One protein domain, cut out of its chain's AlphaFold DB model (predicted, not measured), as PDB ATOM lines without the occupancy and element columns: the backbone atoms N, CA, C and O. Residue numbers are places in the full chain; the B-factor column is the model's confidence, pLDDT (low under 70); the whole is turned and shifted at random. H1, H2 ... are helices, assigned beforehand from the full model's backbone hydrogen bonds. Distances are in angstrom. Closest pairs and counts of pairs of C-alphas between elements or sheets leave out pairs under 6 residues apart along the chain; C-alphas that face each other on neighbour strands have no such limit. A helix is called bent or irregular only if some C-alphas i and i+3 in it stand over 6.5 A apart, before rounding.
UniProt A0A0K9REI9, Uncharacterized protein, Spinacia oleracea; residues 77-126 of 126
ATOM      1  N   GLU A  77     155.534  11.468 142.996       96.75
ATOM      2  CA  GLU A  77     154.172  11.547 143.536       96.75
ATOM      3  C   GLU A  77     153.164  10.759 142.691       96.75
ATOM      4  O   GLU A  77     152.338  10.020 143.225       96.75
ATOM      5  N   LYS A  78     153.268  10.857 141.360       97.31
ATOM      6  CA  LYS A  78     152.423  10.103 140.427       97.31
ATOM      7  C   LYS A  78     152.630   8.598 140.582       97.31
ATOM      8  O   LYS A  78     151.659   7.845 140.630       97.31
ATOM      9  N   ASN A  79     153.884   8.164 140.657       96.19
ATOM     10  CA  ASN A  79     154.241   6.757 140.788       96.19
ATOM     11  C   ASN A  79     153.854   6.214 142.166       96.19
ATOM     12  O   ASN A  79     153.367   5.092 142.261       96.19
ATOM     13  N   ASP A  80     154.036   7.000 143.225       97.19
ATOM     14  CA  ASP A  80     153.643   6.628 144.581       97.19
ATOM     15  C   ASP A  80     152.126   6.494 144.687       97.19
ATOM     16  O   ASP A  80     151.644   5.479 145.190       97.19
ATOM     17  N   LYS A  81     151.372   7.442 144.121       97.19
ATOM     18  CA  LYS A  81     149.914   7.344 144.030       97.19
ATOM     19  C   LYS A  81     149.475   6.101 143.259       97.19
ATOM     20  O   LYS A  81     148.697   5.322 143.792       97.19
ATOM     21  N   ALA A  82     150.018   5.871 142.063       96.06
ATOM     22  CA  ALA A  82     149.706   4.680 141.271       96.06
ATOM     23  C   ALA A  82     150.018   3.381 142.033       96.06
ATOM     24  O   ALA A  82     149.190   2.476 142.063       96.06
ATOM     25  N   ARG A  83     151.164   3.307 142.730       97.19
ATOM     26  CA  ARG A  83     151.501   2.150 143.576       97.19
ATOM     27  C   ARG A  83     150.472   1.921 144.680       97.19
ATOM     28  O   ARG A  83     150.159   0.769 144.976       97.19
ATOM     29  N   MET A  84     149.987   2.987 145.315       95.25
ATOM     30  CA  MET A  84     148.977   2.873 146.367       95.25
ATOM     31  C   MET A  84     147.615   2.483 145.796       95.25
ATOM     32  O   MET A  84     146.985   1.571 146.324       95.25
ATOM     33  N   ASP A  85     147.188   3.107 144.700       95.06
ATOM     34  CA  ASP A  85     145.918   2.806 144.038       95.06
ATOM     35  C   ASP A  85     145.876   1.339 143.565       95.06
ATOM     36  O   ASP A  85     144.904   0.631 143.840       95.06
ATOM     37  N   ASP A  86     146.962   0.833 142.967       96.12
ATOM     38  CA  ASP A  86     147.095  -0.575 142.569       96.12
ATOM     39  C   ASP A  86     147.057  -1.525 143.772       96.12
ATOM     40  O   ASP A  86     146.408  -2.578 143.729       96.12
ATOM     41  N   TYR A  87     147.732  -1.159 144.867       95.94
ATOM     42  CA  TYR A  87     147.684  -1.927 146.107       95.94
ATOM     43  C   TYR A  87     146.252  -1.996 146.640       95.94
ATOM     44  O   TYR A  87     145.767  -3.090 146.935       95.94
ATOM     45  N   TYR A  88     145.545  -0.869 146.724       94.38
ATOM     46  CA  TYR A  88     144.170  -0.863 147.208       94.38
ATOM     47  C   TYR A  88     143.247  -1.664 146.292       94.38
ATOM     48  O   TYR A  88     142.448  -2.465 146.775       94.38
ATOM     49  N   LYS A  89     143.417  -1.532 144.974       94.94
ATOM     50  CA  LYS A  89     142.639  -2.286 143.993       94.94
ATOM     51  C   LYS A  89     142.828  -3.789 144.150       94.94
ATOM     52  O   LYS A  89     141.846  -4.513 144.250       94.94
ATOM     53  N   ARG A  90     144.066  -4.276 144.228       94.69
ATOM     54  CA  ARG A  90     144.328  -5.716 144.360       94.69
ATOM     55  C   ARG A  90     143.868  -6.284 145.702       94.69
ATOM     56  O   ARG A  90     143.442  -7.430 145.748       94.69
ATOM     57  N   ASN A  91     143.988  -5.515 146.784       95.50
ATOM     58  CA  ASN A  91     143.734  -6.033 148.127       95.50
ATOM     59  C   ASN A  91     142.288  -5.868 148.589       95.50
ATOM     60  O   ASN A  91     141.832  -6.701 149.357       95.50
ATOM     61  N   TYR A  92     141.575  -4.823 148.160       94.06
ATOM     62  CA  TYR A  92     140.240  -4.506 148.684       94.06
ATOM     63  C   TYR A  92     139.105  -4.731 147.690       94.06
ATOM     64  O   TYR A  92     137.948  -4.721 148.106       94.06
ATOM     65  N   LYS A  93     139.401  -4.989 146.408       93.69
ATOM     66  CA  LYS A  93     138.360  -5.220 145.398       93.69
ATOM     67  C   LYS A  93     137.419  -6.358 145.782       93.69
ATOM     68  O   LYS A  93     136.210  -6.162 145.739       93.69
ATOM     69  N   ASP A  94     137.958  -7.489 146.224       93.94
ATOM     70  CA  ASP A  94     137.138  -8.656 146.559       93.94
ATOM     71  C   ASP A  94     136.343  -8.451 147.854       93.94
ATOM     72  O   ASP A  94     135.169  -8.810 147.922       93.94
ATOM     73  N   TYR A  95     136.938  -7.802 148.863       94.00
ATOM     74  CA  TYR A  95     136.234  -7.471 150.107       94.00
ATOM     75  C   TYR A  95     135.061  -6.528 149.855       94.00
ATOM     76  O   TYR A  95     133.957  -6.765 150.339       94.00
ATOM     77  N   PHE A  96     135.276  -5.468 149.077       94.25
ATOM     78  CA  PHE A  96     134.202  -4.551 148.722       94.25
ATOM     79  C   PHE A  96     133.174  -5.215 147.806       94.25
ATOM     80  O   PHE A  96     131.981  -5.018 148.016       94.25
ATOM     81  N   GLY A  97     133.601  -6.065 146.869       92.81
ATOM     82  CA  GLY A  97     132.706  -6.850 146.018       92.81
ATOM     83  C   GLY A  97     131.796  -7.793 146.811       92.81
ATOM     84  O   GLY A  97     130.612  -7.904 146.506       92.81
ATOM     85  N   PHE A  98     132.303  -8.412 147.882       92.50
ATOM     86  CA  PHE A  98     131.485  -9.227 148.786       92.50
ATOM     87  C   PHE A  98     130.385  -8.405 149.477       92.50
ATOM     88  O   PHE A  98     129.252  -8.862 149.624       92.50
ATOM     89  N   VAL A  99     130.706  -7.172 149.873       91.31
ATOM     90  CA  VAL A  99     129.777  -6.268 150.568       91.31
ATOM     91  C   VAL A  99     128.857  -5.514 149.586       91.31
ATOM     92  O   VAL A  99     127.827  -4.981 149.991       91.31
ATOM     93  N   GLU A 100     129.156  -5.522 148.281       92.06
ATOM     94  CA  GLU A 100     128.415  -4.796 147.238       92.06
ATOM     95  C   GLU A 100     126.922  -5.156 147.194       92.06
ATOM     96  O   GLU A 100     126.075  -4.264 147.150       92.06
ATOM     97  N   GLY A 101     126.586  -6.451 147.218       89.56
ATOM     98  CA  GLY A 101     125.203  -6.932 147.083       89.56
ATOM     99  C   GLY A 101     124.258  -6.382 148.164       89.56
ATOM    100  O   GLY A 101     123.252  -5.747 147.825       89.56
ATOM    101  N   PRO A 102     124.586  -6.558 149.459       90.62
ATOM    102  CA  PRO A 102     123.824  -5.961 150.552       90.62
ATOM    103  C   PRO A 102     123.731  -4.434 150.462       90.62
ATOM    104  O   PRO A 102     122.662  -3.883 150.708       90.62
ATOM    105  N   LEU A 103     124.813  -3.744 150.082       91.00
ATOM    106  CA  LEU A 103     124.822  -2.278 150.003       91.00
ATOM    107  C   LEU A 103     123.947  -1.731 148.881       91.00
ATOM    108  O   LEU A 103     123.244  -0.749 149.091       91.00
ATOM    109  N   ARG A 104     123.943  -2.368 147.707       90.19
ATOM    110  CA  ARG A 104     123.085  -1.944 146.588       90.19
ATOM    111  C   ARG A 104     121.601  -2.214 146.821       90.19
ATOM    112  O   ARG A 104     120.777  -1.616 146.139       90.19
ATOM    113  N   SER A 105     121.279  -3.113 147.748       90.06
ATOM    114  CA  SER A 105     119.898  -3.450 148.106       90.06
ATOM    115  C   SER A 105     119.292  -2.482 149.127       90.06
ATOM    116  O   SER A 105     118.080  -2.492 149.320       90.06
ATOM    117  N   LYS A 106     120.116  -1.666 149.799       90.00
ATOM    118  CA  LYS A 106     119.658  -0.639 150.741       90.00
ATOM    119  C   LYS A 106     119.176   0.610 150.001       90.00
ATOM    120  O   LYS A 106     119.690   0.956 148.935       90.00
ATOM    121  N   ASP A 107     118.247   1.333 150.619       88.12
ATOM    122  CA  ASP A 107     117.835   2.651 150.142       88.12
ATOM    123  C   ASP A 107     118.998   3.646 150.219       88.12
ATOM    124  O   ASP A 107     119.753   3.679 151.194       88.12
ATOM    125  N   LYS A 108     119.121   4.507 149.204       83.75
ATOM    126  CA  LYS A 108     120.220   5.485 149.096       83.75
ATOM    127  C   LYS A 108     120.298   6.446 150.284       83.75
ATOM    128  O   LYS A 108     121.394   6.868 150.645       83.75
ATOM    129  N   ASP A 109     119.157   6.756 150.894       84.94
ATOM    130  CA  ASP A 109     119.064   7.655 152.047       84.94
ATOM    131  C   ASP A 109     119.502   6.981 153.358       84.94
ATOM    132  O   ASP A 109     119.769   7.663 154.344       84.94
ATOM    133  N   GLN A 110     119.617   5.649 153.367       89.06
ATOM    134  CA  GLN A 110     120.088   4.863 154.510       89.06
ATOM    135  C   GLN A 110     121.572   4.482 154.406       89.06
ATOM    136  O   GLN A 110     122.116   3.902 155.346       89.06
ATOM    137  N   LEU A 111     122.241   4.787 153.286       91.56
ATOM    138  CA  LEU A 111     123.677   4.553 153.142       91.56
ATOM    139  C   LEU A 111     124.477   5.597 153.917       91.56
ATOM    140  O   LEU A 111     124.387   6.798 153.646       91.56
ATOM    141  N   SER A 112     125.350   5.110 154.793       93.50
ATOM    142  CA  SER A 112     126.407   5.924 155.389       93.50
ATOM    143  C   SER A 112     127.383   6.438 154.324       93.50
ATOM    144  O   SER A 112     127.533   5.856 153.243       93.50
ATOM    145  N   ASP A 113     128.108   7.509 154.645       94.19
ATOM    146  CA  ASP A 113     129.111   8.095 153.744       94.19
ATOM    147  C   ASP A 113     130.173   7.073 153.311       94.19
ATOM    148  O   ASP A 113     130.616   7.062 152.162       94.19
ATOM    149  N   SER A 114     130.537   6.158 154.216       92.50
ATOM    150  CA  SER A 114     131.505   5.093 153.936       92.50
ATOM    151  C   SER A 114     130.959   4.063 152.949       92.50
ATOM    152  O   SER A 114     131.656   3.681 152.013       92.50
ATOM    153  N   GLU A 115     129.706   3.633 153.109       94.25
ATOM    154  CA  GLU A 115     129.062   2.683 152.193       94.25
ATOM    155  C   GLU A 115     128.898   3.278 150.793       94.25
ATOM    156  O   GLU A 115     129.137   2.600 149.791       94.25
ATOM    157  N   ARG A 116     128.560   4.568 150.719       94.50
ATOM    158  CA  ARG A 116     128.509   5.312 149.456       94.50
ATOM    159  C   ARG A 116     129.882   5.368 148.793       94.50
ATOM    160  O   ARG A 116     129.995   5.064 147.609       94.50
ATOM    161  N   GLY A 117     130.923   5.661 149.570       94.31
ATOM    162  CA  GLY A 117     132.307   5.655 149.098       94.31
ATOM    163  C   GLY A 117     132.756   4.290 148.569       94.31
ATOM    164  O   GLY A 117     133.425   4.229 147.539       94.31
ATOM    165  N   ILE A 118     132.347   3.193 149.216       93.62
ATOM    166  CA  ILE A 118     132.633   1.825 148.753       93.62
ATOM    167  C   ILE A 118     131.971   1.563 147.396       93.62
ATOM    168  O   ILE A 118     132.639   1.077 146.482       93.62
ATOM    169  N   LEU A 119     130.688   1.909 147.236       94.44
ATOM    170  CA  LEU A 119     129.986   1.733 145.962       94.44
ATOM    171  C   LEU A 119     130.617   2.569 144.843       94.44
ATOM    172  O   LEU A 119     130.887   2.042 143.766       94.44
ATOM    173  N   GLU A 120     130.929   3.839 145.109       95.06
ATOM    174  CA  GLU A 120     131.606   4.701 144.136       95.06
ATOM    175  C   GLU A 120     132.993   4.180 143.754       95.06
ATOM    176  O   GLU A 120     133.404   4.269 142.594       95.06
ATOM    177  N   TRP A 121     133.744   3.658 144.724       95.25
ATOM    178  CA  TRP A 121     135.056   3.084 144.465       95.25
ATOM    179  C   TRP A 121     134.939   1.815 143.616       95.25
ATOM    180  O   TRP A 121     135.708   1.660 142.667       95.25
ATOM    181  N   LEU A 122     133.961   0.946 143.892       94.00
ATOM    182  CA  LEU A 122     133.689  -0.251 143.090       94.00
ATOM    183  C   LEU A 122     133.282   0.099 141.657       94.00
ATOM    184  O   LEU A 122     133.789  -0.520 140.725       94.00
ATOM    185  N   ASP A 123     132.436   1.113 141.470       93.31
ATOM    186  CA  ASP A 123     132.015   1.571 140.141       93.31
ATOM    187  C   ASP A 123     133.200   2.103 139.317       93.31
ATOM    188  O   ASP A 123     133.281   1.863 138.113       93.31
ATOM    189  N   LYS A 124     134.167   2.766 139.966       93.56
ATOM    190  CA  LYS A 124     135.391   3.272 139.320       93.56
ATOM    191  C   LYS A 124     136.443   2.185 139.050       93.56
ATOM    192  O   LYS A 124     137.309   2.388 138.204       93.56
ATOM    193  N   ASN A 125     136.411   1.063 139.778       90.38
ATOM    194  CA  ASN A 125     137.489   0.060 139.794       90.38
ATOM    195  C   ASN A 125     137.065  -1.358 139.364       90.38
ATOM    196  O   ASN A 125     137.858  -2.300 139.526       90.38
ATOM    197  N   LYS A 126     135.848  -1.516 138.830       77.62
ATOM    198  CA  LYS A 126     135.310  -2.801 138.364       77.62
ATOM    199  C   LYS A 126     136.136  -3.429 137.244       77.62
ATOM    200  O   LYS A 126     136.697  -2.698 136.403       77.62
TER     201      LYS A 126
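What this domain is: This is residues 77 to 126 of the 126 residues of an uncharacterized protein of Spinacia oleracea (UniProt A0A0K9REI9). A long bent helix, H1, makes the length of the model, and a shorter helix, H2, folds back to pack across its second arm, H1b. The start of the first arm, residues 77 to 84 of H1a, sticks out free at one end. The printed part has 50 residues with two named helices, H1 then H2, and no named strand; its class is all helix. It is loose, with a radius of gyration of the C-alphas of 12.4 A, and spans 38 by 18 by 13 A.

Where its parts are: By its hydrogen bonds H1 was assigned as one helix, residues 77 to 105, but it is bent: C-alphas 91 and 94 are 7.3 A apart. Arm H1a, residues 77 to 91, begins at C-alpha 77 (154.172, 11.547, 143.536) and is 21.0 A long. Arm H1b, residues 94 to 105, is 18.1 A long and irregular, with C-alphas 98 and 101 6.9 A apart. H2, residues 113 to 125, is 18.1 A long and ends at C-alpha 125 (137.489, 0.060, 139.794).

How they stand to each other: The lines of H1a and H1b are about perpendicular, only just, at 72 degrees. H1b and H2 touch, the closest C-alphas being those of Phe 96 and Ile 118, 6.6 A apart. They run opposite ways at a steep tilt of 63 degrees. H1a and H2 are close but not clearly touching, the closest C-alphas being those of Lys 89 and Asn 125, 7.0 A apart. Every O i to N i+4 pair is within hydrogen-bond range in H1a and H2, and 6 of 8 are in H1b.

The domain as a whole: The C-alphas of Glu 77 and Asp 107 are the two farthest apart, 38.0 A. The link from H1 to H2 is short, with 7 residues. The printed part has no cut, and no printed residue has a pLDDT under 70.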